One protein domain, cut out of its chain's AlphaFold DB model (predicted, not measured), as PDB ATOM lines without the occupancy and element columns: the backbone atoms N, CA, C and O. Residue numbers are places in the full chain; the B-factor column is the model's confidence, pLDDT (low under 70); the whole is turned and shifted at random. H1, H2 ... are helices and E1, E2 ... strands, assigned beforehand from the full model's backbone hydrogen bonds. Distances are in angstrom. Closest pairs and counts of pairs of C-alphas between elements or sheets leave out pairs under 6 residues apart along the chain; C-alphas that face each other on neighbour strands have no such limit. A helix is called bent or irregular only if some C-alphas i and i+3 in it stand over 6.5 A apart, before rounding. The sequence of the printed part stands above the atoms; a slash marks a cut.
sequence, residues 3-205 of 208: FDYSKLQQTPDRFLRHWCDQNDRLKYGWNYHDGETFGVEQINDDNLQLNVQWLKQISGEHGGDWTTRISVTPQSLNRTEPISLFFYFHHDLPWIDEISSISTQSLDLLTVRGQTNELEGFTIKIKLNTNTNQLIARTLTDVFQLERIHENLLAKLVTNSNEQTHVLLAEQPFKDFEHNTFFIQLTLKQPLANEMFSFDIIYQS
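This is residues 3 to 205 of the 208 residues of the protein "Hypothetical protein" of Rotaria magnacalcarata (UniProt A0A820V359). A large, twisted sheet of eight strands stands partly face to face with a small sheet, E5 E12 E9, as a sandwich, two sheets facing each other. H1 lies over the small sheet's other face, where the hairpin E10 and E11 also packs through E11 on E9 and E12. The 203 printed residues run E1 to E9, H1, E10 to E13; the class is mostly strand. The large sheet's order is E1 E2 E3 E4 E13 E8 E7 E6, and each sheet is antiparallel. The whole is compact and rounded, with a radius of gyration of the C-alphas of 17.3 A and spans of 49 by 42 by 34 A.

Residues 3 to 26 hold no named element. E1, residues 27 to 33, begins at C-alpha 27 (271.695, 263.089, 309.993). E2 is residues 38 to 45, E3 48 to 57 at 29.8 A, and E4 65 to 74 at 30.3 A. E5 is residues 83 to 90, E6 99 to 106, E7 109 to 116, E8 120 to 128 at 26.3 A, and E9 135 to 142. H1 is residues 146 to 154, irregular, with C-alphas 147 and 150 7.8 A apart. E10 is residues 157 to 159, E11 167 to 169, and E12 181 to 188. E13, residues 197 to 205, spans 26.9 A and ends at C-alpha 205 (251.439, 287.450, 297.296).

E1 E2 E3 E4 and E6 E7 E8 are meanders, each strand the antiparallel neighbour of the one before. Within hydrogen-bond range are N 31 and O 40 of E1 and E2, 2.8 A, and N 51 and O 71 of E3 and E4, 2.8 A. E13 has E4 and E8 as neighbours: N 68 and O 201 are 2.8 A apart, N 125 and O 202 2.8 A. In the small sheet, N 85 and O 186 of E5 and E12 are 2.8 A apart, and N 138 and O 185 of E9 and E12 2.9 A. The parts of the two sheets that face each other are 8.9 A centre to centre, with strands at 30 degrees. H1 is on the small sheet at a height of 9.9 A, slantwise to the strands at 41 degrees to E12 on the local plane; 3 of its 5 O i to N i+4 pairs are within range. The closest C-alphas of E9 and E11 are those of Arg 138 and Leu 169, 6.2 A. Residues 3 to 4 pair antiparallel with residues 83 to 84 of E5.

The C-alphas of Glu 61 and Asn 78, the two farthest apart, are 50.0 A from each other. The printed part has no cut. The link E11 to E12, 11 residues, is long. Mean pLDDT of the printed part is 85.2; residues 93 to 108, 160 to 165 and 171 to 178 are under 70.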
ATOM      1  N   PHE A   3     276.907 273.026 299.221       90.44
ATOM      2  CA  PHE A   3     278.097 272.214 299.427       90.44
ATOM      3  C   PHE A   3     279.139 272.907 300.288       90.44
ATOM      4  O   PHE A   3     279.221 274.133 300.390       90.44
ATOM      5  N   ASP A   4     279.963 272.049 300.869       84.38
ATOM      6  CA  ASP A   4     281.140 272.372 301.648       84.38
ATOM      7  C   ASP A   4     282.390 272.206 300.771       84.38
ATOM      8  O   ASP A   4     282.604 271.146 300.180       84.38
ATOM      9  N   TYR A   5     283.243 273.229 300.701       87.00
ATOM     10  CA  TYR A   5     284.467 273.171 299.897       87.00
ATOM     11  C   TYR A   5     285.456 272.097 300.357       87.00
ATOM     12  O   TYR A   5     286.190 271.560 299.527       87.00
ATOM     13  N   SER A   6     285.436 271.707 301.633       82.06
ATOM     14  CA  SER A   6     286.249 270.593 302.134       82.06
ATOM     15  C   SER A   6     285.895 269.255 301.465       82.06
ATOM     16  O   SER A   6     286.730 268.350 301.415       82.06
ATOM     17  N   LYS A   7     284.690 269.138 300.884       81.81
ATOM     18  CA  LYS A   7     284.210 267.933 300.188       81.81
ATOM     19  C   LYS A   7     284.567 267.880 298.709       81.81
ATOM     20  O   LYS A   7     284.533 266.790 298.140       81.81
ATOM     21  N   LEU A   8     284.961 269.001 298.099       80.62
ATOM     22  CA  LEU A   8     285.305 269.058 296.671       80.62
ATOM     23  C   LEU A   8     286.421 268.069 296.305       80.62
ATOM     24  O   LEU A   8     286.363 267.442 295.255       80.62
ATOM     25  N   GLN A   9     287.418 267.902 297.181       74.12
ATOM     26  CA  GLN A   9     288.527 266.967 296.954       74.12
ATOM     27  C   GLN A   9     288.219 265.533 297.415       74.12
ATOM     28  O   GLN A   9     288.801 264.588 296.894       74.12
ATOM     29  N   GLN A  10     287.325 265.360 298.393       75.44
ATOM     30  CA  GLN A  10     287.039 264.055 299.003       75.44
ATOM     31  C   GLN A  10     286.029 263.245 298.188       75.44
ATOM     32  O   GLN A  10     286.163 262.030 298.055       75.44
ATOM     33  N   THR A  11     285.004 263.916 297.660       74.75
ATOM     34  CA  THR A  11     283.895 263.302 296.922       74.75
ATOM     35  C   THR A  11     283.509 264.192 295.734       74.75
ATOM     36  O   THR A  11     282.461 264.844 295.778       74.75
ATOM     37  N   PRO A  12     284.340 264.252 294.677       71.75
ATOM     38  CA  PRO A  12     284.159 265.185 293.558       71.75
ATOM     39  C   PRO A  12     282.844 264.988 292.791       71.75
ATOM     40  O   PRO A  12     282.344 265.937 292.203       71.75
ATOM     41  N   ASP A  13     282.236 263.803 292.865       70.75
ATOM     42  CA  ASP A  13     280.969 263.516 292.178       70.75
ATOM     43  C   ASP A  13     279.734 263.737 293.070       70.75
ATOM     44  O   ASP A  13     278.606 263.548 292.627       70.75
ATOM     45  N   ARG A  14     279.923 264.063 294.359       77.44
ATOM     46  CA  ARG A  14     278.843 264.078 295.373       77.44
ATOM     47  C   ARG A  14     278.932 265.236 296.367       77.44
ATOM     48  O   ARG A  14     278.249 265.241 297.390       77.44
ATOM     49  N   PHE A  15     279.795 266.213 296.099       86.06
ATOM     50  CA  PHE A  15     279.998 267.352 296.994       86.06
ATOM     51  C   PHE A  15     278.741 268.228 297.107       86.06
ATOM     52  O   PHE A  15     278.487 268.779 298.174       86.06
ATOM     53  N   LEU A  16     277.945 268.321 296.037       91.62
ATOM     54  CA  LEU A  16     276.687 269.060 295.993       91.62
ATOM     55  C   LEU A  16     275.554 268.253 296.636       91.62
ATOM     56  O   LEU A  16     275.260 267.138 296.224       91.62
ATOM     57  N   ARG A  17     274.890 268.821 297.640       94.06
ATOM     58  CA  ARG A  17     273.727 268.225 298.309       94.06
ATOM     59  C   ARG A  17     272.433 268.743 297.698       94.06
ATOM     60  O   ARG A  17     272.240 269.959 297.594       94.06
ATOM     61  N   HIS A  18     271.535 267.834 297.324       93.88
ATOM     62  CA  HIS A  18     270.204 268.163 296.795       93.88
ATOM     63  C   HIS A  18     269.167 267.119 297.191       93.88
ATOM     64  O   HIS A  18     268.340 267.397 298.053       93.88
ATOM     65  N   TRP A  19     269.243 265.931 296.591       91.56
ATOM     66  CA  TRP A  19     268.393 264.801 296.944       91.56
ATOM     67  C   TRP A  19     268.838 264.170 298.260       91.56
ATOM     68  O   TRP A  19     270.021 264.169 298.600       91.56
ATOM     69  N   CYS A  20     267.879 263.604 298.985       90.81
ATOM     70  CA  CYS A  20     268.143 262.832 300.190       90.81
ATOM     71  C   CYS A  20     268.707 261.450 299.819       90.81
ATOM     72  O   CYS A  20     267.962 260.475 299.732       90.81
ATOM     73  N   ASP A  21     270.018 261.360 299.594       89.62
ATOM     74  CA  ASP A  21     270.708 260.095 299.326       89.62
ATOM     75  C   ASP A  21     271.275 259.499 300.628       89.62
ATOM     76  O   ASP A  21     272.073 260.118 301.333       89.62
ATOM     77  N   GLN A  22     270.904 258.255 300.953       88.25
ATOM     78  CA  GLN A  22     271.433 257.543 302.126       88.25
ATOM     79  C   GLN A  22     272.957 257.397 302.088       88.25
ATOM     80  O   GLN A  22     273.617 257.391 303.132       88.25
ATOM     81  N   ASN A  23     273.538 257.336 300.891       88.38
ATOM     82  CA  ASN A  23     274.976 257.258 300.716       88.38
ATOM     83  C   ASN A  23     275.683 258.543 301.172       88.38
ATOM     84  O   ASN A  23     276.915 258.560 301.226       88.38
ATOM     85  N   ASP A  24     274.971 259.658 301.391       87.25
ATOM     86  CA  ASP A  24     275.550 260.913 301.894       87.25
ATOM     87  C   ASP A  24     275.846 260.852 303.393       87.25
ATOM     88  O   ASP A  24     276.647 261.648 303.883       87.25
ATOM     89  N   ARG A  25     275.255 259.877 304.104       88.50
ATOM     90  CA  ARG A  25     275.450 259.622 305.542       88.50
ATOM     91  C   ARG A  25     275.116 260.828 306.434       88.50
ATOM     92  O   ARG A  25     275.692 260.988 307.508       88.50
ATOM     93  N   LEU A  26     274.169 261.655 305.993       92.06
ATOM     94  CA  LEU A  26     273.674 262.816 306.732       92.06
ATOM     95  C   LEU A  26     272.766 262.386 307.887       92.06
ATOM     96  O   LEU A  26     272.047 261.390 307.787       92.06
ATOM     97  N   LYS A  27     272.737 263.183 308.960       94.94
ATOM     98  CA  LYS A  27     271.695 263.089 309.993       94.94
ATOM     99  C   LYS A  27     270.770 264.285 309.857       94.94
ATOM    100  O   LYS A  27     271.185 265.397 310.174       94.94
ATOM    101  N   TYR A  28     269.543 264.056 309.415       96.50
ATOM    102  CA  TYR A  28     268.575 265.118 309.171       96.50
ATOM    103  C   TYR A  28     267.174 264.711 309.614       96.50
ATOM    104  O   TYR A  28     266.870 263.520 309.717       96.50
ATOM    105  N   GLY A  29     266.340 265.705 309.898       96.81
ATOM    106  CA  GLY A  29     264.937 265.488 310.211       96.81
ATOM    107  C   GLY A  29     264.241 266.722 310.766       96.81
ATOM    108  O   GLY A  29     264.864 267.724 311.126       96.81
ATOM    109  N   TRP A  30     262.920 266.610 310.855       98.00
ATOM    110  CA  TRP A  30     262.057 267.625 311.438       98.00
ATOM    111  C   TRP A  30     262.076 267.536 312.963       98.00
ATOM    112  O   TRP A  30     261.696 266.517 313.537       98.00
ATOM    113  N   ASN A  31     262.474 268.626 313.612       97.75
ATOM    114  CA  ASN A  31     262.306 268.804 315.053       97.75
ATOM    115  C   ASN A  31     260.847 269.151 315.382       97.75
ATOM    116  O   ASN A  31     260.300 268.671 316.372       97.75
ATOM    117  N   TYR A  32     260.225 269.970 314.531       98.06
ATOM    118  CA  TYR A  32     258.816 270.349 314.602       98.06
ATOM    119  C   TYR A  32     258.257 270.464 313.188       98.06
ATOM    120  O   TYR A  32     258.930 271.002 312.310       98.06
ATOM    121  N   HIS A  33     257.045 269.972 312.965       97.50
ATOM    122  CA  HIS A  33     256.314 270.159 311.715       97.50
ATOM    123  C   HIS A  33     254.836 269.882 311.978       97.50
ATOM    124  O   HIS A  33     254.505 268.822 312.511       97.50
ATOM    125  N   ASP A  34     253.954 270.811 311.625       97.06
ATOM    126  CA  ASP A  34     252.506 270.648 311.827       97.06
ATOM    127  C   ASP A  34     251.776 270.151 310.569       97.06
ATOM    128  O   ASP A  34     250.629 269.726 310.645       97.06
ATOM    129  N   GLY A  35     252.458 270.156 309.421       95.75
ATOM    130  CA  GLY A  35     251.888 269.738 308.140       95.75
ATOM    131  C   GLY A  35     251.179 270.863 307.394       95.75
ATOM    132  O   GLY A  35     250.711 270.633 306.283       95.75
ATOM    133  N   GLU A  36     251.112 272.065 307.970       94.88
ATOM    134  CA  GLU A  36     250.244 273.124 307.472       94.88
ATOM    135  C   GLU A  36     250.895 274.508 307.529       94.88
ATOM    136  O   GLU A  36     251.021 275.147 306.482       94.88
ATOM    137  N   THR A  37     251.309 274.979 308.706       96.25
ATOM    138  CA  THR A  37     251.668 276.386 308.928       96.25
ATOM    139  C   THR A  37     253.139 276.614 309.234       96.25
ATOM    140  O   THR A  37     253.627 277.713 308.964       96.25
ATOM    141  N   PHE A  38     253.873 275.625 309.754       98.12
ATOM    142  CA  PHE A  38     255.298 275.799 310.030       98.12
ATOM    143  C   PHE A  38     256.085 274.488 310.096       98.12
ATOM    144  O   PHE A  38     255.554 273.396 310.317       98.12
ATOM    145  N   GLY A  39     257.406 274.622 310.011       98.31
ATOM    146  CA  GLY A  39     258.327 273.531 310.289       98.31
ATOM    147  C   GLY A  39     259.726 274.008 310.651       98.31
ATOM    148  O   GLY A  39     260.162 275.092 310.267       98.31
ATOM    149  N   VAL A  40     260.433 273.169 311.402       98.44
ATOM    150  CA  VAL A  40     261.825 273.345 311.818       98.44
ATOM    151  C   VAL A  40     262.573 272.053 311.526       98.44
ATOM    152  O   VAL A  40     262.407 271.056 312.231       98.44
ATOM    153  N   GLU A  41     263.397 272.074 310.490       98.38
ATOM    154  CA  GLU A  41     264.286 270.983 310.105       98.38
ATOM    155  C   GLU A  41     265.715 271.287 310.556       98.38
ATOM    156  O   GLU A  41     266.200 272.416 310.434       98.38
ATOM    157  N   GLN A  42     266.404 270.261 311.046       98.25
ATOM    158  CA  GLN A  42     267.836 270.309 311.301       98.25
ATOM    159  C   GLN A  42     268.548 269.265 310.443       98.25
ATOM    160  O   GLN A  42     268.154 268.102 310.405       98.25
ATOM    161  N   ILE A  43     269.642 269.677 309.805       97.69
ATOM    162  CA  ILE A  43     270.496 268.840 308.962       97.69
ATOM    163  C   ILE A  43     271.923 268.950 309.495       97.69
ATOM    164  O   ILE A  43     272.483 270.040 309.566       97.69
ATOM    165  N   ASN A  44     272.525 267.824 309.864       95.50
ATOM    166  CA  ASN A  44     273.931 267.748 310.244       95.50
ATOM    167  C   ASN A  44     274.708 267.050 309.120       95.50
ATOM    168  O   ASN A  44     274.510 265.858 308.861       95.50
ATOM    169  N   ASP A  45     275.575 267.816 308.465       92.50
ATOM    170  CA  ASP A  45     276.443 267.398 307.368       92.50
ATOM    171  C   ASP A  45     277.909 267.531 307.810       92.50
ATOM    172  O   ASP A  45     278.543 268.573 307.648       92.50
ATOM    173  N   ASP A  46     278.427 266.472 308.437       89.25
ATOM    174  CA  ASP A  46     279.737 266.437 309.097       89.25
ATOM    175  C   ASP A  46     279.937 267.594 310.093       89.25
ATOM    176  O   ASP A  46     279.362 267.581 311.178       89.25
ATOM    177  N   ASN A  47     280.748 268.595 309.731       88.81
ATOM    178  CA  ASN A  47     281.073 269.754 310.565       88.81
ATOM    179  C   ASN A  47     280.200 270.980 310.246       88.81
ATOM    180  O   ASN A  47     280.554 272.100 310.624       88.81
ATOM    181  N   LEU A  48     279.101 270.799 309.514       92.19
ATOM    182  CA  LEU A  48     278.128 271.839 309.204       92.19
ATOM    183  C   LEU A  48     276.762 271.455 309.758       92.19
ATOM    184  O   LEU A  48     276.212 270.406 309.425       92.19
ATOM    185  N   GLN A  49     276.186 272.345 310.559       95.56
ATOM    186  CA  GLN A  49     274.793 272.249 310.967       95.56
ATOM    187  C   GLN A  49     273.975 273.274 310.191       95.56
ATOM    188  O   GLN A  49     274.225 274.477 310.289       95.56
ATOM    189  N   LEU A  50     272.983 272.800 309.446       97.31
ATOM    190  CA  LEU A  50     271.984 273.630 308.798       97.31
ATOM    191  C   LEU A  50     270.676 273.535 309.584       97.31
ATOM    192  O   LEU A  50     270.275 272.458 310.022       97.31
ATOM    193  N   ASN A  51     270.006 274.670 309.742       97.88
ATOM    194  CA  ASN A  51     268.635 274.734 310.227       97.88
ATOM    195  C   ASN A  51     267.781 275.407 309.153       97.88
ATOM    196  O   ASN A  51     268.109 276.513 308.711       97.88
ATOM    197  N   VAL A  52     266.698 274.745 308.760       97.94
ATOM    198  CA  VAL A  52     265.710 275.264 307.813       97.94
ATOM    199  C   VAL A  52     264.407 275.436 308.573       97.94
ATOM    200  O   VAL A  52     263.845 274.483 309.102       97.94
ATOM    201  N   GLN A  53     263.953 276.676 308.679       98.31
ATOM    202  CA  GLN A  53     262.718 277.028 309.368       98.31
ATOM    203  C   GLN A  53     261.792 277.672 308.359       98.31
ATOM    204  O   GLN A  53     262.235 278.550 307.626       98.31
ATOM    205  N   TRP A  54     260.527 277.282 308.332       97.56
ATOM    206  CA  TRP A  54     259.545 277.922 307.469       97.56
ATOM    207  C   TRP A  54     258.264 278.229 308.235       97.56
ATOM    208  O   TRP A  54     257.901 277.518 309.172       97.56
ATOM    209  N   LEU A  55     257.611 279.314 307.835       97.88
ATOM    210  CA  LEU A  55     256.322 279.769 308.339       97.88
ATOM    211  C   LEU A  55     255.463 280.178 307.146       97.88
ATOM    212  O   LEU A  55     255.953 280.863 306.247       97.88
ATOM    213  N   LYS A  56     254.190 279.799 307.168       97.44
ATOM    214  CA  LYS A  56     253.179 280.202 306.195       97.44
ATOM    215  C   LYS A  56     252.072 280.980 306.893       97.44
ATOM    216  O   LYS A  56     251.527 280.533 307.900       97.44
ATOM    217  N   GLN A  57     251.728 282.127 306.332       95.62
ATOM    218  CA  GLN A  57     250.584 282.928 306.727       95.62
ATOM    219  C   GLN A  57     249.506 282.772 305.659       95.62
ATOM    220  O   GLN A  57     249.653 283.259 304.545       95.62
ATOM    221  N   ILE A  58     248.420 282.083 306.007       91.31
ATOM    222  CA  ILE A  58     247.295 281.886 305.093       91.31
ATOM    223  C   ILE A  58     246.496 283.192 305.017       91.31
ATOM    224  O   ILE A  58     245.962 283.662 306.024       91.31
ATOM    225  N   SER A  59     246.420 283.763 303.823       91.62
ATOM    226  CA  SER A  59     245.678 284.983 303.495       91.62
ATOM    227  C   SER A  59     245.405 285.035 301.990       91.62
ATOM    228  O   SER A  59     245.955 284.236 301.230       91.62
ATOM    229  N   GLY A  60     244.547 285.964 301.562       89.38
ATOM    230  CA  GLY A  60     244.172 286.113 300.155       89.38
ATOM    231  C   GLY A  60     243.480 284.880 299.564       89.38
ATOM    232  O   GLY A  60     242.995 284.003 300.284       89.38
ATOM    233  N   GLU A  61     243.434 284.825 298.234       89.94
ATOM    234  CA  GLU A  61     242.809 283.727 297.474       89.94
ATOM    235  C   GLU A  61     243.840 282.747 296.881       89.94
ATOM    236  O   GLU A  61     243.474 281.660 296.437       89.94
ATOM    237  N   HIS A  62     245.137 283.077 296.960       90.69
ATOM    238  CA  HIS A  62     246.226 282.356 296.282       90.69
ATOM    239  C   HIS A  62     247.250 281.721 297.243       90.69
ATOM    240  O   HIS A  62     248.434 281.607 296.939       90.69
ATOM    241  N   GLY A  63     246.808 281.297 298.433       90.31
ATOM    242  CA  GLY A  63     247.623 280.515 299.380       90.31
ATOM    243  C   GLY A  63     248.434 281.322 300.405       90.31
ATOM    244  O   GLY A  63     248.958 280.727 301.351       90.31
ATOM    245  N   GLY A  64     248.459 282.650 300.271       94.56
ATOM    246  CA  GLY A  64     249.049 283.588 301.225       94.56
ATOM    247  C   GLY A  64     250.567 283.731 301.120       94.56
ATOM    248  O   GLY A  64     251.176 283.463 300.086       94.56
ATOM    249  N   ASP A  65     251.174 284.158 302.222       96.75
ATOM    250  CA  ASP A  65     252.598 284.472 302.306       96.75
ATOM    251  C   ASP A  65     253.375 283.344 302.977       96.75
ATOM    252  O   ASP A  65     252.861 282.613 303.828       96.75
ATOM    253  N   TRP A  66     254.665 283.236 302.670       97.31
ATOM    254  CA  TRP A  66     255.550 282.360 303.428       97.31
ATOM    255  C   TRP A  66     256.950 282.937 303.561       97.31
ATOM    256  O   TRP A  66     257.423 283.733 302.754       97.31
ATOM    257  N   THR A  67     257.636 282.542 304.625       97.81
ATOM    258  CA  THR A  67     259.041 282.876 304.844       97.81
ATOM    259  C   THR A  67     259.798 281.631 305.249       97.81
ATOM    260  O   THR A  67     259.390 280.928 306.170       97.81
ATOM    261  N   THR A  68     260.936 281.407 304.601       97.75
ATOM    262  CA  THR A  68     261.886 280.356 304.949       97.75
ATOM    263  C   THR A  68     263.191 280.988 305.404       97.75
ATOM    264  O   THR A  68     263.844 281.695 304.641       97.75
ATOM    265  N   ARG A  69     263.600 280.714 306.639       97.56
ATOM    266  CA  ARG A  69     264.914 281.066 307.173       97.56
ATOM    267  C   ARG A  69     265.855 279.883 307.046       97.56
ATOM    268  O   ARG A  69     265.592 278.810 307.589       97.56
ATOM    269  N   ILE A  70     266.996 280.110 306.409       96.62
ATOM    270  CA  ILE A  70     268.088 279.142 306.339       96.62
ATOM    271  C   ILE A  70     269.234 279.675 307.184       96.62
ATOM    272  O   ILE A  70     269.661 280.819 307.026       96.62
ATOM    273  N   SER A  71     269.715 278.851 308.109       95.94
ATOM    274  CA  SER A  71     270.855 279.171 308.968       95.94
ATOM    275  C   SER A  71     271.904 278.077 308.880       95.94
ATOM    276  O   SER A  71     271.563 276.898 308.900       95.94
ATOM    277  N   VAL A  72     273.173 278.461 308.824       94.94
ATOM    278  CA  VAL A  72     274.312 277.546 308.780       94.94
ATOM    279  C   VAL A  72     275.269 277.902 309.901       94.94
ATOM    280  O   VAL A  72     275.656 279.058 310.049       94.94
ATOM    281  N   THR A  73     275.643 276.901 310.691       94.56
ATOM    282  CA  THR A  73     276.622 277.027 311.770       94.56
ATOM    283  C   THR A  73     277.759 276.031 311.536       94.56
ATOM    284  O   THR A  73     277.532 274.817 311.590       94.56
ATOM    285  N   PRO A  74     278.983 276.508 311.265       92.06
ATOM    286  CA  PRO A  74     280.163 275.659 311.212       92.06
ATOM    287  C   PRO A  74     280.539 275.179 312.614       92.06
ATOM    288  O   PRO A  74     280.679 275.983 313.529       92.06
ATOM    289  N   GLN A  75     280.747 273.876 312.780       89.19
ATOM    290  CA  GLN A  75     281.039 273.251 314.076       89.19
ATOM    291  C   GLN A  75     282.542 272.989 314.305       89.19
ATOM    292  O   GLN A  75     282.953 272.667 315.418       89.19
ATOM    293  N   SER A  76     283.386 273.142 313.278       84.44
ATOM    294  CA  SER A  76     284.840 272.945 313.386       84.44
ATOM    295  C   SER A  76     285.572 274.245 313.731       84.44
ATOM    296  O   SER A  76     285.456 275.230 313.004       84.44
ATOM    297  N   LEU A  77     286.377 274.222 314.801       73.75
ATOM    298  CA  LEU A  77     287.117 275.379 315.337       73.75
ATOM    299  C   LEU A  77     288.182 275.955 314.391       73.75
ATOM    300  O   LEU A  77     288.507 277.131 314.498       73.75
ATOM    301  N   ASN A  78     288.706 275.147 313.468       76.06
ATOM    302  CA  ASN A  78     289.795 275.537 312.562       76.06
ATOM    303  C   ASN A  78     289.340 275.632 311.100       76.06
ATOM    304  O   ASN A  78     290.163 275.530 310.192       76.06
ATOM    305  N   ARG A  79     288.032 275.763 310.859       79.06
ATOM    306  CA  ARG A  79     287.494 275.815 309.501       79.06
ATOM    307  C   ARG A  79     287.913 277.106 308.800       79.06
ATOM    308  O   ARG A  79     287.739 278.193 309.345       79.06
ATOM    309  N   THR A  80     288.397 276.981 307.570       79.25
ATOM    310  CA  THR A  80     288.677 278.119 306.675       79.25
ATOM    311  C   THR A  80     287.993 277.972 305.317       79.25
ATOM    312  O   THR A  80     287.971 278.913 304.529       79.25
ATOM    313  N   GLU A  81     287.408 276.805 305.049       87.31
ATOM    314  CA  GLU A  81     286.804 276.449 303.779       87.31
ATOM    315  C   GLU A  81     285.460 277.162 303.581       87.31
ATOM    316  O   GLU A  81     284.599 277.102 304.474       87.31
ATOM    317  N   PRO A  82     285.222 277.761 302.399       90.50
ATOM    318  CA  PRO A  82     283.957 278.412 302.107       90.50
ATOM    319  C   PRO A  82     282.759 277.458 302.187       90.50
ATOM    320  O   PRO A  82     282.890 276.228 302.176       90.50
ATOM    321  N   ILE A  83     281.564 278.040 302.255       91.69
ATOM    322  CA  ILE A  83     280.289 277.316 302.202       91.69
ATOM    323  C   ILE A  83     279.434 277.963 301.119       91.69
ATOM    324  O   ILE A  83     279.211 279.172 301.169       91.69
ATOM    325  N   SER A  84     278.948 277.167 300.167       93.44
ATOM    326  CA  SER A  84     278.023 277.622 299.125       93.44
ATOM    327  C   SER A  84     276.621 277.092 299.399       93.44
ATOM    328  O   SER A  84     276.416 275.882 299.510       93.44
ATOM    329  N   LEU A  85     275.646 277.993 299.448       94.62
ATOM    330  CA  LEU A  85     274.221 277.696 299.539       94.62
ATOM    331  C   LEU A  85     273.561 278.082 298.224       94.62
ATOM    332  O   LEU A  85     273.847 279.143 297.679       94.62
ATOM    333  N   PHE A  86     272.671 277.229 297.732       93.56
ATOM    334  CA  PHE A  86     271.903 277.479 296.522       93.56
ATOM    335  C   PHE A  86     270.418 277.371 296.819       93.56
ATOM    336  O   PHE A  86     269.955 276.371 297.384       93.56
ATOM    337  N   PHE A  87     269.678 278.374 296.376       91.88
ATOM    338  CA  PHE A  87     268.228 278.371 296.374       91.88
ATOM    339  C   PHE A  87     267.731 278.505 294.941       91.88
ATOM    340  O   PHE A  87     268.350 279.223 294.154       91.88
ATOM    341  N   TYR A  88     266.647 277.811 294.598       91.38
ATOM    342  CA  TYR A  88     266.084 277.908 293.261       91.38
ATOM    343  C   TYR A  88     264.565 277.922 293.256       91.38
ATOM    344  O   TYR A  88     263.922 277.338 294.125       91.38
ATOM    345  N   PHE A  89     264.028 278.573 292.232       87.88
ATOM    346  CA  PHE A  89     262.630 278.512 291.838       87.88
ATOM    347  C   PHE A  89     262.557 277.843 290.474       87.88
ATOM    348  O   PHE A  89     263.401 278.103 289.616       87.88
ATOM    349  N   HIS A  90     261.570 276.975 290.293       87.50
ATOM    350  CA  HIS A  90     261.329 276.257 289.051       87.50
ATOM    351  C   HIS A  90     259.848 276.356 288.702       87.50
ATOM    352  O   HIS A  90     259.012 276.305 289.603       87.50
ATOM    353  N   HIS A  91     259.548 276.483 287.418       83.31
ATOM    354  CA  HIS A  91     258.196 276.400 286.884       83.31
ATOM    355  C   HIS A  91     258.177 275.349 285.781       83.31
ATOM    356  O   HIS A  91     259.156 275.199 285.046       83.31
ATOM    357  N   ASP A  92     257.063 274.638 285.656       74.12
ATOM    358  CA  ASP A  92     256.958 273.500 284.742       74.12
ATOM    359  C   ASP A  92     257.026 273.926 283.264       74.12
ATOM    360  O   ASP A  92     257.449 273.154 282.401       74.12
ATOM    361  N   LEU A  93     256.668 275.179 282.967       69.62
ATOM    362  CA  LEU A  93     256.792 275.793 281.646       69.62
ATOM    363  C   LEU A  93     257.783 276.969 281.681       69.62
ATOM    364  O   LEU A  93     257.921 277.614 282.725       69.62
ATOM    365  N   PRO A  94     258.477 277.278 280.566       67.81
ATOM    366  CA  PRO A  94     259.260 278.505 280.458       67.81
ATOM    367  C   PRO A  94     258.423 279.727 280.846       67.81
ATOM    368  O   PRO A  94     257.289 279.873 280.394       67.81
ATOM    369  N   TRP A  95     259.005 280.583 281.679       64.62
ATOM    370  CA  TRP A  95     258.439 281.811 282.224       64.62
ATOM    371  C   TRP A  95     258.441 282.850 281.104       64.62
ATOM    372  O   TRP A  95     259.273 283.759 281.079       64.62
ATOM    373  N   ILE A  96     257.551 282.684 280.131       57.09
ATOM    374  CA  ILE A  96     257.318 283.713 279.124       57.09
ATOM    375  C   ILE A  96     256.523 284.807 279.838       57.09
ATOM    376  O   ILE A  96     255.369 284.600 280.195       57.09
ATOM    377  N   ASP A  97     257.177 285.935 280.108       57.03
ATOM    378  CA  ASP A  97     256.622 287.108 280.802       57.03
ATOM    379  C   ASP A  97     256.232 286.910 282.290       57.03
ATOM    380  O   ASP A  97     255.685 287.824 282.908       57.03
ATOM    381  N   GLU A  98     256.570 285.771 282.911       65.62
ATOM    382  CA  GLU A  98     256.214 285.475 284.314       65.62
ATOM    383  C   GLU A  98     257.226 285.992 285.356       65.62
ATOM    384  O   GLU A  98     256.852 286.166 286.508       65.62
ATOM    385  N   ILE A  99     258.492 286.275 285.010       67.81
ATOM    386  CA  ILE A  99     259.386 287.113 285.846       67.81
ATOM    387  C   ILE A  99     259.433 288.497 285.229       67.81
ATOM    388  O   ILE A  99     259.966 288.688 284.138       67.81
ATOM    389  N   SER A 100     258.927 289.481 285.964       59.50
ATOM    390  CA  SER A 100     258.869 290.867 285.504       59.50
ATOM    391  C   SER A 100     260.127 291.657 285.851       59.50
ATOM    392  O   SER A 100     260.473 292.609 285.155       59.50
ATOM    393  N   SER A 101     260.830 291.301 286.934       67.44
ATOM    394  CA  SER A 101     262.101 291.943 287.283       67.44
ATOM    395  C   SER A 101     262.902 291.166 288.319       67.44
ATOM    396  O   SER A 101     262.350 290.530 289.217       67.44
ATOM    397  N   ILE A 102     264.224 291.309 288.235       68.88
ATOM    398  CA  ILE A 102     265.158 290.945 289.295       68.88
ATOM    399  C   ILE A 102     265.978 292.189 289.612       68.88
ATOM    400  O   ILE A 102     266.567 292.799 288.723       68.88
ATOM    401  N   SER A 103     265.991 292.594 290.876       68.06
ATOM    402  CA  SER A 103     266.728 293.772 291.322       68.06
ATOM    403  C   SER A 103     267.542 293.467 292.568       68.06
ATOM    404  O   SER A 103     267.069 292.843 293.518       68.06
ATOM    405  N   THR A 104     268.784 293.935 292.563       65.06
ATOM    406  CA  THR A 104     269.664 293.960 293.726       65.06
ATOM    407  C   THR A 104     269.691 295.392 294.241       65.06
ATOM    408  O   THR A 104     270.380 296.256 293.705       65.06
ATOM    409  N   GLN A 105     268.889 295.684 295.265       59.81
ATOM    410  CA  GLN A 105     268.919 297.015 295.889       59.81
ATOM    411  C   GLN A 105     270.185 297.185 296.745       59.81
ATOM    412  O   GLN A 105     270.695 298.291 296.897       59.81
ATOM    413  N   SER A 106     270.694 296.077 297.294       65.00
ATOM    414  CA  SER A 106     271.957 295.975 298.033       65.00
ATOM    415  C   SER A 106     272.442 294.517 298.043       65.00
ATOM    416  O   SER A 106     271.707 293.625 297.616       65.00
ATOM    417  N   LEU A 107     273.652 294.258 298.559       62.62
ATOM    418  CA  LEU A 107     274.126 292.891 298.848       62.62
ATOM    419  C   LEU A 107     273.177 292.134 299.796       62.62
ATOM    420  O   LEU A 107     273.091 290.910 299.724       62.62
ATOM    421  N   ASP A 108     272.442 292.867 300.636       68.81
ATOM    422  CA  ASP A 108     271.585 292.318 301.684       68.81
ATOM    423  C   ASP A 108     270.150 292.055 301.222       68.81
ATOM    424  O   ASP A 108     269.382 291.450 301.972       68.81
ATOM    425  N   LEU A 109     269.771 292.521 300.023       75.19
ATOM    426  CA  LEU A 109     268.410 292.397 299.507       75.19
ATOM    427  C   LEU A 109     268.374 292.181 297.990       75.19
ATOM    428  O   LEU A 109     268.508 293.123 297.200       75.19
ATOM    429  N   LEU A 110     268.092 290.938 297.602       82.75
ATOM    430  CA  LEU A 110     267.716 290.555 296.242       82.75
ATOM    431  C   LEU A 110     266.193 290.429 296.169       82.75
ATOM    432  O   LEU A 110     265.591 289.764 297.005       82.75
ATOM    433  N   THR A 111     265.573 291.056 295.176       85.75
ATOM    434  CA  THR A 111     264.125 290.993 294.949       85.75
ATOM    435  C   THR A 111     263.835 290.453 293.557       85.75
ATOM    436  O   THR A 111     264.397 290.948 292.582       85.75
ATOM    437  N   VAL A 112     262.931 289.484 293.472       83.69
ATOM    438  CA  VAL A 112     262.370 288.946 292.229       83.69
ATOM    439  C   VAL A 112     260.878 289.229 292.234       83.69
ATOM    440  O   VAL A 112     260.208 288.954 293.228       83.69
ATOM    441  N   ARG A 113     260.353 289.778 291.145       86.62
ATOM    442  CA  ARG A 113     258.911 289.901 290.933       86.62
ATOM    443  C   ARG A 113     258.481 288.977 289.823       86.62
ATOM    444  O   ARG A 113     259.155 288.910 288.793       86.62
ATOM    445  N   GLY A 114     257.347 288.330 290.025       85.25
ATOM    446  CA  GLY A 114     256.748 287.493 289.012       85.25
ATOM    447  C   GLY A 114     255.234 287.492 289.060       85.25
ATOM    448  O   GLY A 114     254.633 288.145 289.910       85.25
ATOM    449  N   GLN A 115     254.643 286.798 288.100       86.62
ATOM    450  CA  GLN A 115     253.215 286.583 287.993       86.62
ATOM    451  C   GLN A 115     252.951 285.230 287.339       86.62
ATOM    452  O   GLN A 115     253.581 284.920 286.336       86.62
ATOM    453  N   THR A 116     251.989 284.462 287.851       85.31
ATOM    454  CA  THR A 116     251.430 283.303 287.131       85.31
ATOM    455  C   THR A 116     249.907 283.384 287.085       85.31
ATOM    456  O   THR A 116     249.296 284.210 287.765       85.31
ATOM    457  N   ASN A 117     249.272 282.516 286.295       84.81
ATOM    458  CA  ASN A 117     247.808 282.412 286.273       84.81
ATOM    459  C   ASN A 117     247.227 281.897 287.601       84.81
ATOM    460  O   ASN A 117     246.076 282.185 287.902       84.81
ATOM    461  N   GLU A 118     247.996 281.114 288.363       86.44
ATOM    462  CA  GLU A 118     247.530 280.466 289.598       86.44
ATOM    463  C   GLU A 118     247.850 281.271 290.860       86.44
ATOM    464  O   GLU A 118     247.115 281.180 291.837       86.44
ATOM    465  N   LEU A 119     248.955 282.023 290.862       88.75
ATOM    466  CA  LEU A 119     249.432 282.769 292.033       88.75
ATOM    467  C   LEU A 119     249.235 284.283 291.909       88.75
ATOM    468  O   LEU A 119     249.541 285.012 292.852       88.75
ATOM    469  N   GLU A 120     248.762 284.747 290.749       89.62
ATOM    470  CA  GLU A 120     248.774 286.154 290.350       89.62
ATOM    471  C   GLU A 120     250.163 286.782 290.553       89.62
ATOM    472  O   GLU A 120     251.179 286.099 290.416       89.62
ATOM    473  N   GLY A 121     250.222 288.094 290.793       91.00
ATOM    474  CA  GLY A 121     251.459 288.804 291.083       91.00
ATOM    475  C   GLY A 121     252.053 288.381 292.426       91.00
ATOM    476  O   GLY A 121     251.344 288.196 293.417       91.00
ATOM    477  N   PHE A 122     253.374 288.234 292.466       92.06
ATOM    478  CA  PHE A 122     254.103 287.933 293.689       92.06
ATOM    479  C   PHE A 122     255.491 288.564 293.709       92.06
ATOM    480  O   PHE A 122     256.116 288.868 292.685       92.06
ATOM    481  N   THR A 123     256.021 288.704 294.921       92.38
ATOM    482  CA  THR A 123     257.383 289.165 295.170       92.38
ATOM    483  C   THR A 123     258.135 288.167 296.043       92.38
ATOM    484  O   THR A 123     257.717 287.850 297.152       92.38
ATOM    485  N   ILE A 124     259.309 287.746 295.584       90.75
ATOM    486  CA  ILE A 124     260.291 287.004 296.375       90.75
ATOM    487  C   ILE A 124     261.396 287.962 296.805       90.75
ATOM    488  O   ILE A 124     261.949 288.698 295.988       90.75
ATOM    489  N   LYS A 125     261.775 287.921 298.079       91.69
ATOM    490  CA  LYS A 125     262.900 288.674 298.634       91.69
ATOM    491  C   LYS A 125     263.864 287.732 299.322       91.69
ATOM    492  O   LYS A 125     263.447 286.884 300.100       91.69
ATOM    493  N   ILE A 126     265.153 287.927 299.088       89.38
ATOM    494  CA  ILE A 126     266.211 287.288 299.863       89.38
ATOM    495  C   ILE A 126     266.864 288.351 300.716       89.38
ATOM    496  O   ILE A 126     267.435 289.297 300.177       89.38
ATOM    497  N   LYS A 127     266.756 288.188 302.033       91.50
ATOM    498  CA  LYS A 127     267.247 289.134 303.025       91.50
ATOM    499  C   LYS A 127     268.319 288.490 303.889       91.50
ATOM    500  O   LYS A 127     268.055 287.497 304.561       91.50
ATOM    501  N   LEU A 128     269.511 289.071 303.925       90.50
ATOM    502  CA  LEU A 128     270.544 288.634 304.861       90.50
ATOM    503  C   LEU A 128     270.203 289.089 306.282       90.50
ATOM    504  O   LEU A 128     269.856 290.247 306.513       90.50
ATOM    505  N   ASN A 129     270.332 288.181 307.249       90.19
ATOM    506  CA  ASN A 129     270.188 288.503 308.673       90.19
ATOM    507  C   ASN A 129     271.547 288.696 309.356       90.19
ATOM    508  O   ASN A 129     271.624 289.212 310.468       90.19
ATOM    509  N   THR A 130     272.618 288.240 308.707       85.00
ATOM    510  CA  THR A 130     273.993 288.319 309.202       85.00
ATOM    511  C   THR A 130     274.730 289.408 308.444       85.00
ATOM    512  O   THR A 130     274.862 289.323 307.225       85.00
ATOM    513  N   ASN A 131     275.224 290.419 309.157       78.94
ATOM    514  CA  ASN A 131     276.047 291.460 308.551       78.94
ATOM    515  C   ASN A 131     277.462 290.912 308.332       78.94
ATOM    516  O   ASN A 131     278.187 290.663 309.294       78.94
ATOM    517  N   THR A 132     277.844 290.680 307.076       77.88
ATOM    518  CA  THR A 132     279.164 290.148 306.744       77.88
ATOM    519  C   THR A 132     279.673 290.659 305.401       77.88
ATOM    520  O   THR A 132     278.994 290.587 304.381       77.88
ATOM    521  N   ASN A 133     280.937 291.089 305.375       78.31
ATOM    522  CA  ASN A 133     281.653 291.426 304.137       78.31
ATOM    523  C   ASN A 133     282.251 290.176 303.450       78.31
ATOM    524  O   ASN A 133     282.974 290.270 302.450       78.31
ATOM    525  N   GLN A 134     281.993 288.988 304.008       82.81
ATOM    526  CA  GLN A 134     282.524 287.713 303.531       82.81
ATOM    527  C   GLN A 134     281.579 286.982 302.573       82.81
ATOM    528  O   GLN A 134     281.848 285.832 302.237       82.81
ATOM    529  N   LEU A 135     280.510 287.626 302.101       86.44
ATOM    530  CA  LEU A 135     279.541 286.999 301.210       86.44
ATOM    531  C   LEU A 135     279.804 287.320 299.734       86.44
ATOM    532  O   LEU A 135     280.090 288.457 299.367       86.44
ATOM    533  N   ILE A 136     279.663 286.306 298.885       86.50
ATOM    534  CA  ILE A 136     279.532 286.442 297.434       86.50
ATOM    535  C   ILE A 136     278.125 285.973 297.058       86.50
ATOM    536  O   ILE A 136     277.742 284.859 297.410       86.50
ATOM    537  N   ALA A 137     277.382 286.792 296.318       85.69
ATOM    538  CA  ALA A 137     276.108 286.404 295.723       85.69
ATOM    539  C   ALA A 137     276.248 286.267 294.200       85.69
ATOM    540  O   ALA A 137     276.908 287.087 293.551       85.69
ATOM    541  N   ARG A 138     275.637 285.228 293.629       85.56
ATOM    542  CA  ARG A 138     275.511 285.019 292.180       85.56
ATOM    543  C   ARG A 138     274.104 284.563 291.846       85.56
ATOM    544  O   ARG A 138     273.467 283.887 292.648       85.56
ATOM    545  N   THR A 139     273.644 284.903 290.654       84.12
ATOM    546  CA  THR A 139     272.343 284.477 290.138       84.12
ATOM    547  C   THR A 139     272.499 283.853 288.763       84.12
ATOM    548  O   THR A 139     273.400 284.226 288.013       84.12
ATOM    549  N   LEU A 140     271.610 282.923 288.430       85.88
ATOM    550  CA  LEU A 140     271.564 282.262 287.128       85.88
ATOM    551  C   LEU A 140     270.106 282.007 286.745       85.88
ATOM    552  O   LEU A 140     269.347 281.482 287.553       85.88
ATOM    553  N   THR A 141     269.736 282.318 285.509       82.56
ATOM    554  CA  THR A 141     268.496 281.841 284.883       82.56
ATOM    555  C   THR A 141     268.843 280.902 283.739       82.56
ATOM    556  O   THR A 141     269.764 281.187 282.974       82.56
ATOM    557  N   ASP A 142     268.130 279.785 283.625       85.19
ATOM    558  CA  ASP A 142     268.284 278.845 282.509       85.19
ATOM    559  C   ASP A 142     266.995 278.027 282.286       85.19
ATOM    560  O   ASP A 142     266.030 278.123 283.057       85.19
ATOM    561  N   VAL A 143     266.985 277.209 281.234       86.19
ATOM    562  CA  VAL A 143     265.975 276.171 281.000       86.19
ATOM    563  C   VAL A 143     266.528 274.826 281.447       86.19
ATOM    564  O   VAL A 143     267.420 274.265 280.810       86.19
ATOM    565  N   PHE A 144     265.967 274.277 282.519       88.19
ATOM    566  CA  PHE A 144     266.327 272.966 283.047       88.19
ATOM    567  C   PHE A 144     265.133 272.024 283.094       88.19
ATOM    568  O   PHE A 144     263.989 272.430 283.236       88.19
ATOM    569  N   GLN A 145     265.421 270.731 283.007       89.19
ATOM    570  CA  GLN A 145     264.485 269.688 283.417       89.19
ATOM    571  C   GLN A 145     264.634 269.501 284.927       89.19
ATOM    572  O   GLN A 145     265.769 269.373 285.402       89.19
ATOM    573  N   LEU A 146     263.522 269.502 285.667       88.31
ATOM    574  CA  LEU A 146     263.512 269.431 287.131       88.31
ATOM    575  C   LEU A 146     264.274 268.204 287.652       88.31
ATOM    576  O   LEU A 146     265.069 268.309 288.584       88.31
ATOM    577  N   GLU A 147     264.102 267.058 286.998       90.69
ATOM    578  CA  GLU A 147     264.729 265.784 287.367       90.69
ATOM    579  C   GLU A 147     266.253 265.831 287.244       90.69
ATOM    580  O   GLU A 147     266.952 265.065 287.902       90.69
ATOM    581  N   ARG A 148     266.762 266.740 286.407       91.44
ATOM    582  CA  ARG A 148     268.186 266.910 286.115       91.44
ATOM    583  C   ARG A 148     268.766 268.196 286.690       91.44
ATOM    584  O   ARG A 148     269.849 268.617 286.286       91.44
ATOM    585  N   ILE A 149     268.051 268.867 287.601       91.81
ATOM    586  CA  ILE A 149     268.509 270.129 288.203       91.81
ATOM    587  C   ILE A 149     269.901 269.983 288.814       91.81
ATOM    588  O   ILE A 149     270.720 270.892 288.693       91.81
ATOM    589  N   HIS A 150     270.181 268.836 289.431       91.62
ATOM    590  CA  HIS A 150     271.466 268.564 290.051       91.62
ATOM    591  C   HIS A 150     272.615 268.600 289.030       91.62
ATOM    592  O   HIS A 150     273.556 269.379 289.188       91.62
ATOM    593  N   GLU A 151     272.535 267.802 287.961       91.00
ATOM    594  CA  GLU A 151     273.575 267.735 286.930       91.00
ATOM    595  C   GLU A 151     273.651 269.029 286.116       91.00
ATOM    596  O   GLU A 151     274.740 269.487 285.761       91.00
ATOM    597  N   ASN A 152     272.497 269.642 285.845       91.81
ATOM    598  CA  ASN A 152     272.417 270.904 285.121       91.81
ATOM    599  C   ASN A 152     273.096 272.036 285.900       91.81
ATOM    600  O   ASN A 152     273.847 272.806 285.306       91.81
ATOM    601  N   LEU A 153     272.895 272.110 287.221       91.06
ATOM    602  CA  LEU A 153     273.570 273.097 288.062       91.06
ATOM    603  C   LEU A 153     275.085 272.873 288.072       91.06
ATOM    604  O   LEU A 153     275.833 273.831 287.891       91.06
ATOM    605  N   LEU A 154     275.542 271.624 288.232       90.06
ATOM    606  CA  LEU A 154     276.972 271.287 288.205       90.06
ATOM    607  C   LEU A 154     277.647 271.759 286.911       90.06
ATOM    608  O   LEU A 154     278.728 272.340 286.965       90.06
ATOM    609  N   ALA A 155     276.989 271.587 285.761       90.12
ATOM    610  CA  ALA A 155     277.500 272.033 284.463       90.12
ATOM    611  C   ALA A 155     277.607 273.566 284.322       90.12
ATOM    612  O   ALA A 155     278.250 274.057 283.392       90.12
ATOM    613  N   LYS A 156     276.976 274.328 285.223       91.00
ATOM    614  CA  LYS A 156     277.006 275.799 285.256       91.00
ATOM    615  C   LYS A 156     277.929 276.362 286.326       91.00
ATOM    616  O   LYS A 156     278.070 277.583 286.415       91.00
ATOM    617  N   LEU A 157     278.557 275.505 287.126       89.12
ATOM    618  CA  LEU A 157     279.582 275.921 288.068       89.12
ATOM    619  C   LEU A 157     280.910 276.121 287.335       89.12
ATOM    620  O   LEU A 157     281.369 275.262 286.586       89.12
ATOM    621  N   VAL A 158     281.543 277.262 287.577       85.75
ATOM    622  CA  VAL A 158     282.848 277.624 287.027       85.75
ATOM    623  C   VAL A 158     283.846 277.870 288.148       85.75
ATOM    624  O   VAL A 158     283.508 278.375 289.223       85.75
ATOM    625  N   THR A 159     285.102 277.529 287.883       77.00
ATOM    626  CA  THR A 159     286.244 277.914 288.709       77.00
ATOM    627  C   THR A 159     286.886 279.149 288.085       77.00
ATOM    628  O   THR A 159     287.356 279.124 286.949       77.00
ATOM    629  N   ASN A 160     286.874 280.274 288.800       61.09
ATOM    630  CA  ASN A 160     287.485 281.502 288.297       61.09
ATOM    631  C   ASN A 160     289.016 281.419 288.448       61.09
ATOM    632  O   ASN A 160     289.533 281.354 289.564       61.09
ATOM    633  N   SER A 161     289.750 281.440 287.333       53.97
ATOM    634  CA  SER A 161     291.218 281.356 287.302       53.97
ATOM    635  C   SER A 161     291.923 282.561 287.938       53.97
ATOM    636  O   SER A 161     293.057 282.409 288.387       53.97
ATOM    637  N   ASN A 162     291.256 283.716 288.049       54.31
ATOM    638  CA  ASN A 162     291.800 284.910 288.707       54.31
ATOM    639  C   ASN A 162     291.512 284.956 290.219       54.31
ATOM    640  O   ASN A 162     292.187 285.687 290.939       54.31
ATOM    641  N   GLU A 163     290.538 284.177 290.708       50.19
ATOM    642  CA  GLU A 163     290.149 284.140 292.128       50.19
ATOM    643  C   GLU A 163     290.458 282.810 292.829       50.19
ATOM    644  O   GLU A 163     290.261 282.734 294.035       50.19
ATOM    645  N   GLN A 164     290.927 281.777 292.113       51.62
ATOM    646  CA  GLN A 164     291.489 280.484 292.573       51.62
ATOM    647  C   GLN A 164     290.864 279.750 293.786       51.62
ATOM    648  O   GLN A 164     291.390 278.723 294.203       51.62
ATOM    649  N   THR A 165     289.739 280.180 294.348       62.12
ATOM    650  CA  THR A 165     289.261 279.679 295.650       62.12
ATOM    651  C   THR A 165     287.774 279.354 295.681       62.12
ATOM    652  O   THR A 165     287.352 278.629 296.576       62.12
ATOM    653  N   HIS A 166     286.985 279.809 294.698       76.19
ATOM    654  CA  HIS A 166     285.530 279.649 294.715       76.19
ATOM    655  C   HIS A 166     284.987 278.988 293.438       76.19
ATOM    656  O   HIS A 166     285.337 279.359 292.318       76.19
ATOM    657  N   VAL A 167     284.107 278.009 293.637       84.56
ATOM    658  CA  VAL A 167     283.236 277.371 292.652       84.56
ATOM    659  C   VAL A 167     281.916 278.147 292.655       84.56
ATOM    660  O   VAL A 167     281.146 278.089 293.622       84.56
ATOM    661  N   LEU A 168     281.684 278.922 291.600       87.56
ATOM    662  CA  LEU A 168     280.575 279.872 291.501       87.56
ATOM    663  C   LEU A 168     279.709 279.581 290.275       87.56
ATOM    664  O   LEU A 168     280.191 279.021 289.295       87.56
ATOM    665  N   LEU A 169     278.445 279.993 290.306       87.19
ATOM    666  CA  LEU A 169     277.590 280.044 289.125       87.19
ATOM    667  C   LEU A 169     278.250 280.923 288.059       87.19
ATOM    668  O   LEU A 169     278.677 282.043 288.353       87.19
ATOM    669  N   ALA A 170     278.304 280.425 286.823       81.50
ATOM    670  CA  ALA A 170     278.658 281.239 285.673       81.50
ATOM    671  C   ALA A 170     277.649 282.386 285.569       81.50
ATOM    672  O   ALA A 170     276.470 282.138 285.321       81.50
ATOM    673  N   GLU A 171     278.103 283.626 285.769       67.81
ATOM    674  CA  GLU A 171     277.253 284.791 285.544       67.81
ATOM    675  C   GLU A 171     276.729 284.730 284.110       67.81
ATOM    676  O   GLU A 171     277.496 284.712 283.144       67.81
ATOM    677  N   GLN A 172     275.413 284.646 283.979       63.38
ATOM    678  CA  GLN A 172     274.735 284.811 282.708       63.38
ATOM    679  C   GLN A 172     273.971 286.127 282.787       63.38
ATOM    680  O   GLN A 172     273.260 286.346 283.774       63.38
ATOM    681  N   PRO A 173     274.101 287.015 281.785       59.31
ATOM    682  CA  PRO A 173     273.141 288.095 281.654       59.31
ATOM    683  C   PRO A 173     271.755 287.464 281.542       59.31
ATOM    684  O   PRO A 173     271.618 286.387 280.954       59.31
ATOM    685  N   PHE A 174     270.741 288.126 282.092       59.16
ATOM    686  CA  PHE A 174     269.363 287.734 281.836       59.16
ATOM    687  C   PHE A 174     269.167 287.710 280.321       59.16
ATOM    688  O   PHE A 174     269.217 288.750 279.667       59.16
ATOM    689  N   LYS A 175     269.059 286.510 279.753       51.91
ATOM    690  CA  LYS A 175     268.592 286.358 278.383       51.91
ATOM    691  C   LYS A 175     267.080 286.587 278.382       51.91
ATOM    692  O   LYS A 175     266.413 286.451 279.407       51.91
ATOM    693  N   ASP A 176     266.551 286.956 277.237       54.34
ATOM    694  CA  ASP A 176     265.130 287.214 277.079       54.34
ATOM    695  C   ASP A 176     264.298 285.920 277.268       54.34
ATOM    696  O   ASP A 176     264.585 284.893 276.655       54.34
ATOM    697  N   PHE A 177     263.322 286.001 278.183       58.28
ATOM    698  CA  PHE A 177     262.008 285.329 278.306       58.28
ATOM    699  C   PHE A 177     261.813 283.815 278.063       58.28
ATOM    700  O   PHE A 177     260.683 283.344 278.136       58.28
ATOM    701  N   GLU A 178     262.858 283.012 277.868       68.81
ATOM    702  CA  GLU A 178     262.742 281.543 277.840       68.81
ATOM    703  C   GLU A 178     263.565 280.911 278.965       68.81
ATOM    704  O   GLU A 178     264.564 280.247 278.721       68.81
ATOM    705  N   HIS A 179     263.182 281.125 280.221       76.25
ATOM    706  CA  HIS A 179     263.804 280.448 281.364       76.25
ATOM    707  C   HIS A 179     262.733 279.773 282.187       76.25
ATOM    708  O   HIS A 179     261.669 280.346 282.362       76.25
ATOM    709  N   ASN A 180     263.001 278.582 282.713       84.31
ATOM    710  CA  ASN A 180     262.072 277.931 283.635       84.31
ATOM    711  C   ASN A 180     262.624 277.773 285.050       84.31
ATOM    712  O   ASN A 180     261.902 277.356 285.953       84.31
ATOM    713  N   THR A 181     263.898 278.116 285.243       86.75
ATOM    714  CA  THR A 181     264.584 277.971 286.519       86.75
ATOM    715  C   THR A 181     265.414 279.202 286.836       86.75
ATOM    716  O   THR A 181     266.184 279.681 286.002       86.75
ATOM    717  N   PHE A 182     265.304 279.672 288.075       85.62
ATOM    718  CA  PHE A 182     266.124 280.740 288.632       85.62
ATOM    719  C   PHE A 182     266.898 280.222 289.839       85.62
ATOM    720  O   PHE A 182     266.296 279.710 290.776       85.62
ATOM    721  N   PHE A 183     268.218 280.386 289.829       88.88
ATOM    722  CA  PHE A 183     269.121 280.056 290.923       88.88
ATOM    723  C   PHE A 183     269.703 281.304 291.562       88.88
ATOM    724  O   PHE A 183     270.104 282.253 290.885       88.88
ATOM    725  N   ILE A 184     269.883 281.214 292.872       88.12
ATOM    726  CA  ILE A 184     270.717 282.103 293.666       88.12
ATOM    727  C   ILE A 184     271.762 281.256 294.365       88.12
ATOM    728  O   ILE A 184     271.419 280.281 295.031       88.12
ATOM    729  N   GLN A 185     273.022 281.657 294.259       91.00
ATOM    730  CA  GLN A 185     274.111 281.147 295.071       91.00
ATOM    731  C   GLN A 185     274.549 282.213 296.070       91.00
ATOM    732  O   GLN A 185     274.858 283.340 295.685       91.00
ATOM    733  N   LEU A 186     274.647 281.820 297.335       90.38
ATOM    734  CA  LEU A 186     275.247 282.588 298.416       90.38
ATOM    735  C   LEU A 186     276.470 281.825 298.929       90.38
ATOM    736  O   LEU A 186     276.337 280.730 299.474       90.38
ATOM    737  N   THR A 187     277.659 282.395 298.754       90.88
ATOM    738  CA  THR A 187     278.927 281.788 299.175       90.88
ATOM    739  C   THR A 187     279.543 282.591 300.309       90.88
ATOM    740  O   THR A 187     279.951 283.737 300.115       90.88
ATOM    741  N   LEU A 188     279.649 281.979 301.486       90.12
ATOM    742  CA  LEU A 188     280.365 282.532 302.631       90.12
ATOM    743  C   LEU A 188     281.847 282.153 302.525       90.12
ATOM    744  O   LEU A 188     282.189 280.983 302.677       90.12
ATOM    745  N   LYS A 189     282.714 283.135 302.252       88.19
ATOM    746  CA  LYS A 189     284.149 282.940 301.964       88.19
ATOM    747  C   LYS A 189     284.941 282.417 303.159       88.19
ATOM    748  O   LYS A 189     285.798 281.560 303.000       88.19
ATOM    749  N   GLN A 190     284.687 282.969 304.342       86.12
ATOM    750  CA  GLN A 190     285.450 282.684 305.562       86.12
ATOM    751  C   GLN A 190     284.483 282.477 306.730       86.12
ATOM    752  O   GLN A 190     284.242 283.407 307.500       86.12
ATOM    753  N   PRO A 191     283.854 281.294 306.822       86.44
ATOM    754  CA  PRO A 191     282.968 280.981 307.933       86.44
ATOM    755  C   PRO A 191     283.753 280.892 309.245       86.44
ATOM    756  O   PRO A 191     284.760 280.190 309.317       86.44
ATOM    757  N   LEU A 192     283.271 281.565 310.291       86.19
ATOM    758  CA  LEU A 192     283.843 281.474 311.632       86.19
ATOM    759  C   LEU A 192     283.175 280.345 312.424       86.19
ATOM    760  O   LEU A 192     281.971 280.104 312.324       86.19
ATOM    761  N   ALA A 193     283.976 279.625 313.204       86.44
ATOM    762  CA  ALA A 193     283.491 278.505 313.997       86.44
ATOM    763  C   ALA A 193     282.449 278.963 315.022       86.44
ATOM    764  O   ALA A 193     282.676 279.917 315.764       86.44
ATOM    765  N   ASN A 194     281.329 278.244 315.091       86.06
ATOM    766  CA  ASN A 194     280.172 278.544 315.937       86.06
ATOM    767  C   ASN A 194     279.513 279.908 315.667       86.06
ATOM    768  O   ASN A 194     278.638 280.320 316.429       86.06
ATOM    769  N   GLU A 195     279.886 280.594 314.584       89.75
ATOM    770  CA  GLU A 195     279.193 281.790 314.128       89.75
ATOM    771  C   GLU A 195     278.117 281.400 313.118       89.75
ATOM    772  O   GLU A 195     278.379 280.759 312.097       89.75
ATOM    773  N   MET A 196     276.880 281.772 313.425       91.88
ATOM    774  CA  MET A 196     275.741 281.465 312.577       91.88
ATOM    775  C   MET A 196     275.643 282.479 311.438       91.88
ATOM    776  O   MET A 196     275.470 283.672 311.673       91.88
ATOM    777  N   PHE A 197     275.642 281.981 310.205       92.50
ATOM    778  CA  PHE A 197     275.202 282.734 309.037       92.50
ATOM    779  C   PHE A 197     273.740 282.412 308.745       92.50
ATOM    780  O   PHE A 197     273.365 281.241 308.726       92.50
ATOM    781  N   SER A 198     272.907 283.421 308.502       94.06
ATOM    782  CA  SER A 198     271.502 283.206 308.155       94.06
ATOM    783  C   SER A 198     270.937 284.238 307.188       94.06
ATOM    784  O   SER A 198     271.344 285.405 307.170       94.06
ATOM    785  N   PHE A 199     269.958 283.790 306.408       93.50
ATOM    786  CA  PHE A 199     269.178 284.612 305.494       93.50
ATOM    787  C   PHE A 199     267.736 284.109 305.420       93.50
ATOM    788  O   PHE A 199     267.458 282.935 305.679       93.50
ATOM    789  N   ASP A 200     266.841 285.016 305.053       95.44
ATOM    790  CA  ASP A 200     265.421 284.757 304.867       95.44
ATOM    791  C   ASP A 200     265.084 284.808 303.382       95.44
ATOM    792  O   ASP A 200     265.546 285.691 302.661       95.44
ATOM    793  N   ILE A 201     264.253 283.873 302.942       94.62
ATOM    794  CA  ILE A 201     263.564 283.894 301.657       94.62
ATOM    795  C   ILE A 201     262.107 284.174 301.974       94.62
ATOM    796  O   ILE A 201     261.461 283.389 302.664       94.62
ATOM    797  N   ILE A 202     261.615 285.308 301.508       95.50
ATOM    798  CA  ILE A 202     260.294 285.832 301.829       95.50
ATOM    799  C   ILE A 202     259.505 285.854 300.530       95.50
ATOM    800  O   ILE A 202     259.894 286.557 299.600       95.50
ATOM    801  N   TYR A 203     258.416 285.104 300.473       94.88
ATOM    802  CA  TYR A 203     257.426 285.178 299.411       94.88
ATOM    803  C   TYR A 203     256.235 285.994 299.899       94.88
ATOM    804  O   TYR A 203     255.734 285.764 301.001       94.88
ATOM    805  N   GLN A 204     255.810 286.941 299.075       95.38
ATOM    806  CA  GLN A 204     254.651 287.787 299.317       95.38
ATOM    807  C   GLN A 204     253.730 287.704 298.107       95.38
ATOM    808  O   GLN A 204     254.189 287.963 296.989       95.38
ATOM    809  N   SER A 205     252.469 287.350 298.328       94.00
ATOM    810  CA  SER A 205     251.439 287.450 297.296       94.00
ATOM    811  C   SER A 205     250.999 288.907 297.146       94.00
ATOM    812  O   SER A 205     250.942 289.650 298.120       94.00
TER     813      SER A 205